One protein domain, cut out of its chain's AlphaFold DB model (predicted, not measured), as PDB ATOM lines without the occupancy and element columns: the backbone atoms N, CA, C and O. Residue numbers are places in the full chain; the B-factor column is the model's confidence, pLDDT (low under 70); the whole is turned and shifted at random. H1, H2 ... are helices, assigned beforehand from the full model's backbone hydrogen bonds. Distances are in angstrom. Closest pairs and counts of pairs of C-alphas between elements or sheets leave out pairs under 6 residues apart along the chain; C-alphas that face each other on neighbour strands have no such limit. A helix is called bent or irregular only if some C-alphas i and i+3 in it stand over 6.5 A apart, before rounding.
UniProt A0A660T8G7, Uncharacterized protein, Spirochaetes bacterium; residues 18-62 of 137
ATOM      1  N   GLY A  18     -36.107  -8.796 -64.371       68.19
ATOM      2  CA  GLY A  18     -37.405  -8.554 -64.976       68.19
ATOM      3  C   GLY A  18     -37.427  -7.234 -65.741       68.19
ATOM      4  O   GLY A  18     -36.846  -6.234 -65.317       68.19
ATOM      5  N   GLU A  19     -38.118  -7.216 -66.878       75.38
ATOM      6  CA  GLU A  19     -38.280  -6.000 -67.685       75.38
ATOM      7  C   GLU A  19     -39.032  -4.884 -66.946       75.38
ATOM      8  O   GLU A  19     -38.853  -3.719 -67.276       75.38
ATOM      9  N   TRP A  20     -39.789  -5.235 -65.902       81.94
ATOM     10  CA  TRP A  20     -40.555  -4.330 -65.041       81.94
ATOM     11  C   TRP A  20     -39.711  -3.525 -64.042       81.94
ATOM     12  O   TRP A  20     -40.239  -2.626 -63.391       81.94
ATOM     13  N   ILE A  21     -38.425  -3.845 -63.888       84.75
ATOM     14  CA  ILE A  21     -37.508  -3.042 -63.077       84.75
ATOM     15  C   ILE A  21     -37.041  -1.857 -63.911       84.75
ATOM     16  O   ILE A  21     -36.660  -2.028 -65.071       84.75
ATOM     17  N   ASP A  22     -37.038  -0.674 -63.304       86.94
ATOM     18  CA  ASP A  22     -36.531   0.537 -63.940       86.94
ATOM     19  C   ASP A  22     -35.113   0.298 -64.505       86.94
ATOM     20  O   ASP A  22     -34.242  -0.198 -63.776       86.94
ATOM     21  N   PRO A  23     -34.848   0.619 -65.787       88.81
ATOM     22  CA  PRO A  23     -33.529   0.448 -66.385       88.81
ATOM     23  C   PRO A  23     -32.382   1.085 -65.587       88.81
ATOM     24  O   PRO A  23     -31.283   0.536 -65.599       88.81
ATOM     25  N   GLN A  24     -32.625   2.186 -64.870       89.06
ATOM     26  CA  GLN A  24     -31.633   2.844 -64.013       89.06
ATOM     27  C   GLN A  24     -31.330   2.044 -62.738       89.06
ATOM     28  O   GLN A  24     -30.202   2.074 -62.252       89.06
ATOM     29  N   LEU A  25     -32.296   1.284 -62.210       87.62
ATOM     30  CA  LEU A  25     -32.110   0.447 -61.017       87.62
ATOM     31  C   LEU A  25     -31.426  -0.889 -61.322       87.62
ATOM     32  O   LEU A  25     -30.789  -1.466 -60.443       87.62
ATOM     33  N   LYS A  26     -31.543  -1.400 -62.552       85.50
ATOM     34  CA  LYS A  26     -30.954  -2.690 -62.949       85.50
ATOM     35  C   LYS A  26     -29.446  -2.808 -62.697       85.50
ATOM     36  O   LYS A  26     -29.071  -3.781 -62.043       85.50
ATOM     37  N   PRO A  27     -28.579  -1.891 -63.178       85.19
ATOM     38  CA  PRO A  27     -27.137  -2.026 -62.963       85.19
ATOM     39  C   PRO A  27     -26.799  -2.039 -61.470       85.19
ATOM     40  O   PRO A  27     -26.022  -2.874 -61.017       85.19
ATOM     41  N   PHE A  28     -27.480  -1.191 -60.699       84.44
ATOM     42  CA  PHE A  28     -27.327  -1.107 -59.257       84.44
ATOM     43  C   PHE A  28     -27.713  -2.411 -58.528       84.44
ATOM     44  O   PHE A  28     -26.972  -2.899 -57.672       84.44
ATOM     45  N   LEU A  29     -28.870  -2.991 -58.856       84.12
ATOM     46  CA  LEU A  29     -29.343  -4.227 -58.227       84.12
ATOM     47  C   LEU A  29     -28.432  -5.412 -58.545       84.12
ATOM     48  O   LEU A  29     -28.177  -6.222 -57.659       84.12
ATOM     49  N   ILE A  30     -27.932  -5.502 -59.781       83.44
ATOM     50  CA  ILE A  30     -26.989  -6.551 -60.188       83.44
ATOM     51  C   ILE A  30     -25.722  -6.472 -59.333       83.44
ATOM     52  O   ILE A  30     -25.393  -7.446 -58.659       83.44
ATOM     53  N   GLU A  31     -25.082  -5.302 -59.274       82.50
ATOM     54  CA  GLU A  31     -23.864  -5.094 -58.482       82.50
ATOM     55  C   GLU A  31     -24.092  -5.381 -56.989       82.50
ATOM     56  O   GLU A  31     -23.295  -6.049 -56.327       82.50
ATOM     57  N   THR A  32     -25.215  -4.912 -56.442       81.50
ATOM     58  CA  THR A  32     -25.541  -5.101 -55.021       81.50
ATOM     59  C   THR A  32     -25.751  -6.564 -54.676       81.50
ATOM     60  O   THR A  32     -25.287  -7.015 -53.630       81.50
ATOM     61  N   ILE A  33     -26.437  -7.315 -55.538       79.62
ATOM     62  CA  ILE A  33     -26.676  -8.744 -55.334       79.62
ATOM     63  C   ILE A  33     -25.361  -9.510 -55.427       79.62
ATOM     64  O   ILE A  33     -25.074 -10.293 -54.527       79.62
ATOM     65  N   GLU A  34     -24.535  -9.242 -56.442       83.44
ATOM     66  CA  GLU A  34     -23.214  -9.868 -56.577       83.44
ATOM     67  C   GLU A  34     -22.355  -9.618 -55.332       83.44
ATOM     68  O   GLU A  34     -21.753 -10.544 -54.789       83.44
ATOM     69  N   ARG A  35     -22.365  -8.387 -54.804       79.50
ATOM     70  CA  ARG A  35     -21.691  -8.054 -53.544       79.50
ATOM     71  C   ARG A  35     -22.292  -8.794 -52.348       79.50
ATOM     72  O   ARG A  35     -21.545  -9.255 -51.488       79.50
ATOM     73  N   MET A  36     -23.618  -8.893 -52.261       76.69
ATOM     74  CA  MET A  36     -24.310  -9.582 -51.166       76.69
ATOM     75  C   MET A  36     -24.096 -11.099 -51.186       76.69
ATOM     76  O   MET A  36     -23.998 -11.689 -50.115       76.69
ATOM     77  N   GLU A  37     -23.972 -11.726 -52.357       80.56
ATOM     78  CA  GLU A  37     -23.677 -13.160 -52.494       80.56
ATOM     79  C   GLU A  37     -22.297 -13.533 -51.932       80.56
ATOM     80  O   GLU A  37     -22.112 -14.647 -51.445       80.56
ATOM     81  N   GLN A  38     -21.340 -12.597 -51.933       80.38
ATOM     82  CA  GLN A  38     -20.024 -12.791 -51.312       80.38
ATOM     83  C   GLN A  38     -20.049 -12.648 -49.784       80.38
ATOM     84  O   GLN A  38     -19.075 -12.987 -49.106       80.38
ATOM     85  N   LEU A  39     -21.138 -12.120 -49.217       78.94
ATOM     86  CA  LEU A  39     -21.259 -11.900 -47.784       78.94
ATOM     87  C   LEU A  39     -21.944 -13.095 -47.103       78.94
ATOM     88  O   LEU A  39     -22.899 -13.660 -47.633       78.94
ATOM     89  N   PRO A  40     -21.516 -13.470 -45.883       82.31
ATOM     90  CA  PRO A  40     -22.210 -14.498 -45.118       82.31
ATOM     91  C   PRO A  40     -23.653 -14.082 -44.814       82.31
ATOM     92  O   PRO A  40     -23.899 -12.930 -44.444       82.31
ATOM     93  N   ASP A  41     -24.582 -15.040 -44.890       85.06
ATOM     94  CA  ASP A  41     -26.008 -14.813 -44.633       85.06
ATOM     95  C   ASP A  41     -26.218 -14.100 -43.280       85.06
ATOM     96  O   ASP A  41     -25.849 -14.649 -42.231       85.06
ATOM     97  N   PRO A  42     -26.830 -12.900 -43.260       84.94
ATOM     98  CA  PRO A  42     -26.995 -12.113 -42.042       84.94
ATOM     99  C   PRO A  42     -27.805 -12.837 -40.960       84.94
ATOM    100  O   PRO A  42     -27.605 -12.572 -39.778       84.94
ATOM    101  N   ARG A  43     -28.665 -13.799 -41.325       88.06
ATOM    102  CA  ARG A  43     -29.475 -14.586 -40.375       88.06
ATOM    103  C   ARG A  43     -28.647 -15.564 -39.547       88.06
ATOM    104  O   ARG A  43     -29.121 -16.063 -38.532       88.06
ATOM    105  N   THR A  44     -27.425 -15.850 -39.984       92.06
ATOM    106  CA  THR A  44     -26.506 -16.773 -39.305       92.06
ATOM    107  C   THR A  44     -25.516 -16.048 -38.390       92.06
ATOM    108  O   THR A  44     -24.749 -16.687 -37.671       92.06
ATOM    109  N   ARG A  45     -25.523 -14.708 -38.395       86.50
ATOM    110  CA  ARG A  45     -24.556 -13.868 -37.682       86.50
ATOM    111  C   ARG A  45     -25.154 -13.303 -36.388       86.50
ATOM    112  O   ARG A  45     -26.353 -13.031 -36.332       86.50
ATOM    113  N   PRO A  46     -24.331 -13.028 -35.357       93.88
ATOM    114  CA  PRO A  46     -24.772 -12.256 -34.200       93.88
ATOM    115  C   PRO A  46     -25.330 -10.890 -34.620       93.88
ATOM    116  O   PRO A  46     -24.706 -10.183 -35.415       93.88
ATOM    117  N   ILE A  47     -26.468 -10.484 -34.046       92.06
ATOM    118  CA  ILE A  47     -27.189  -9.261 -34.444       92.06
ATOM    119  C   ILE A  47     -26.332  -7.988 -34.359       92.06
ATOM    120  O   ILE A  47     -26.479  -7.092 -35.185       92.06
ATOM    121  N   ALA A  48     -25.395  -7.917 -33.408       91.94
ATOM    122  CA  ALA A  48     -24.467  -6.793 -33.283       91.94
ATOM    123  C   ALA A  48     -23.563  -6.643 -34.521       91.94
ATOM    124  O   ALA A  48     -23.368  -5.537 -35.019       91.94
ATOM    125  N   ASN A  49     -23.078  -7.760 -35.070       89.94
ATOM    126  CA  ASN A  49     -22.229  -7.759 -36.261       89.94
ATOM    127  C   ASN A  49     -23.022  -7.415 -37.525       89.94
ATOM    128  O   ASN A  49     -22.481  -6.798 -38.438       89.94
ATOM    129  N   VAL A  50     -24.298  -7.815 -37.578       89.19
ATOM    130  CA  VAL A  50     -25.203  -7.448 -38.677       89.19
ATOM    131  C   VAL A  50     -25.466  -5.945 -38.666       89.19
ATOM    132  O   VAL A  50     -25.332  -5.315 -39.707       89.19
ATOM    133  N   ARG A  51     -25.775  -5.364 -37.498       90.12
ATOM    134  CA  ARG A  51     -26.004  -3.916 -37.346       90.12
ATOM    135  C   ARG A  51     -24.800  -3.102 -37.796       90.12
ATOM    136  O   ARG A  51     -24.955  -2.251 -38.659       90.12
ATOM    137  N   LYS A  52     -23.610  -3.447 -37.298       87.75
ATOM    138  CA  LYS A  52     -22.371  -2.773 -37.695       87.75
ATOM    139  C   LYS A  52     -22.136  -2.841 -39.209       87.75
ATOM    140  O   LYS A  52     -21.881  -1.826 -39.833       87.75
ATOM    141  N   GLY A  53     -22.299  -4.021 -39.813       84.31
ATOM    142  CA  GLY A  53     -22.138  -4.164 -41.265       84.31
ATOM    143  C   GLY A  53     -23.174  -3.383 -42.085       84.31
ATOM    144  O   GLY A  53     -22.873  -2.964 -43.198       84.31
ATOM    145  N   PHE A  54     -24.383  -3.183 -41.549       84.12
ATOM    146  CA  PHE A  54     -25.397  -2.322 -42.161       84.12
ATOM    147  C   PHE A  54     -25.041  -0.837 -42.045       84.12
ATOM    148  O   PHE A  54     -25.207  -0.116 -43.021       84.12
ATOM    149  N   GLU A  55     -24.545  -0.390 -40.892       85.44
ATOM    150  CA  GLU A  55     -24.066   0.985 -40.686       85.44
ATOM    151  C   GLU A  55     -22.947   1.324 -41.683       85.44
ATOM    152  O   GLU A  55     -23.081   2.286 -42.434       85.44
ATOM    153  N   ASP A  56     -21.937   0.455 -41.809       83.06
ATOM    154  CA  ASP A  56     -20.828   0.630 -42.760       83.06
ATOM    155  C   ASP A  56     -21.314   0.694 -44.228       83.06
ATOM    156  O   ASP A  56     -20.749   1.395 -45.067       83.06
ATOM    157  N   ALA A  57     -22.369  -0.056 -44.571       78.38
ATOM    158  CA  ALA A  57     -22.949  -0.042 -45.913       78.38
ATOM    159  C   ALA A  57     -23.770   1.227 -46.192       78.38
ATOM    160  O   ALA A  57     -23.828   1.670 -47.340       78.38
ATOM    161  N   LEU A  58     -24.407   1.804 -45.168       79.44
ATOM    162  CA  LEU A  58     -25.210   3.022 -45.279       79.44
ATOM    163  C   LEU A  58     -24.358   4.272 -45.494       79.44
ATOM    164  O   LEU A  58     -24.846   5.207 -46.122       79.44
ATOM    165  N   ASP A  59     -23.105   4.293 -45.042       79.75
ATOM    166  CA  ASP A  59     -22.202   5.430 -45.264       79.75
ATOM    167  C   ASP A  59     -22.004   5.730 -46.755       79.75
ATOM    168  O   ASP A  59     -22.001   6.890 -47.163       79.75
ATOM    169  N   PHE A  60     -21.936   4.691 -47.592       78.50
ATOM    170  CA  PHE A  60     -21.895   4.853 -49.048       78.50
ATOM    171  C   PHE A  60     -23.169   5.521 -49.593       78.50
ATOM    172  O   PHE A  60     -23.086   6.404 -50.442       78.50
ATOM    173  N   TRP A  61     -24.342   5.131 -49.082       72.12
ATOM    174  CA  TRP A  61     -25.648   5.655 -49.516       72.12
ATOM    175  C   TRP A  61     -25.946   7.063 -49.018       72.12
ATOM    176  O   TRP A  61     -26.671   7.804 -49.674       72.12
ATOM    177  N   ASN A  62     -25.411   7.413 -47.854       82.31
ATOM    178  CA  ASN A  62     -25.624   8.705 -47.215       82.31
ATOM    179  C   ASN A  62     -24.524   9.721 -47.553       82.31
ATOM    180  O   ASN A  62     -24.520  10.828 -46.999       82.31
TER     181      ASN A  62
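Overview. This is residues 18 to 62 of the 137 residues of an uncharacterized protein of Spirochaetes bacterium (UniProt A0A660T8G7). Two helices make an open U: H2, the longest helix, folds back after H1, and a loop of residues 38 to 46 joins the two arms across an empty gap. The tail of residues 18 to 24 makes a curved end before H1. The printed part has 45 residues with two named helices, H1 then H2, and no named strand; the class is all helix. The whole is loose, with a radius of gyration of the C-alphas of 13.0 A, and elongated, spanning 37 by 24 by 15 A.

Along the chain. H2 covers residues 47 to 61 and is 21.3 A long from first to last C-alpha, from Ile 47 at (-27.189, -9.261, -34.444) to Trp 61 at (-25.648, 5.655, -49.516). H1 covers residues 25 to 37 and is 18.1 A long, with C-alpha 25 at (-32.110, 0.447, -61.017) and C-alpha 37 at (-23.677, -13.160, -52.494).

Arrangement. H2 and H1 are apart, with no C-alpha of the one within 8 A of the other. Along H1 z rises from -61.017 to -52.494, while along H2 it falls from -34.444 to -49.516. The 9 residues between them are a short link. In H1 every O i to N i+4 pair is within hydrogen-bond range; in H2 9 of 11 are. Neither helix is bent.

Size, cuts and confidence. The two C-alphas farthest apart, those of Glu 19 and Ala 48, are 37.1 A from each other. Residues 30 to 40, of which 30 to 37 belong to H1, stand free; so do residues 43 to 49, of which 47 to 49 belong to H2, and residues 55 to 62, of which 55 to 61 belong to H2. The printed part has no cut. Its mean pLDDT is 83.8, and residue 18 alone is under 70.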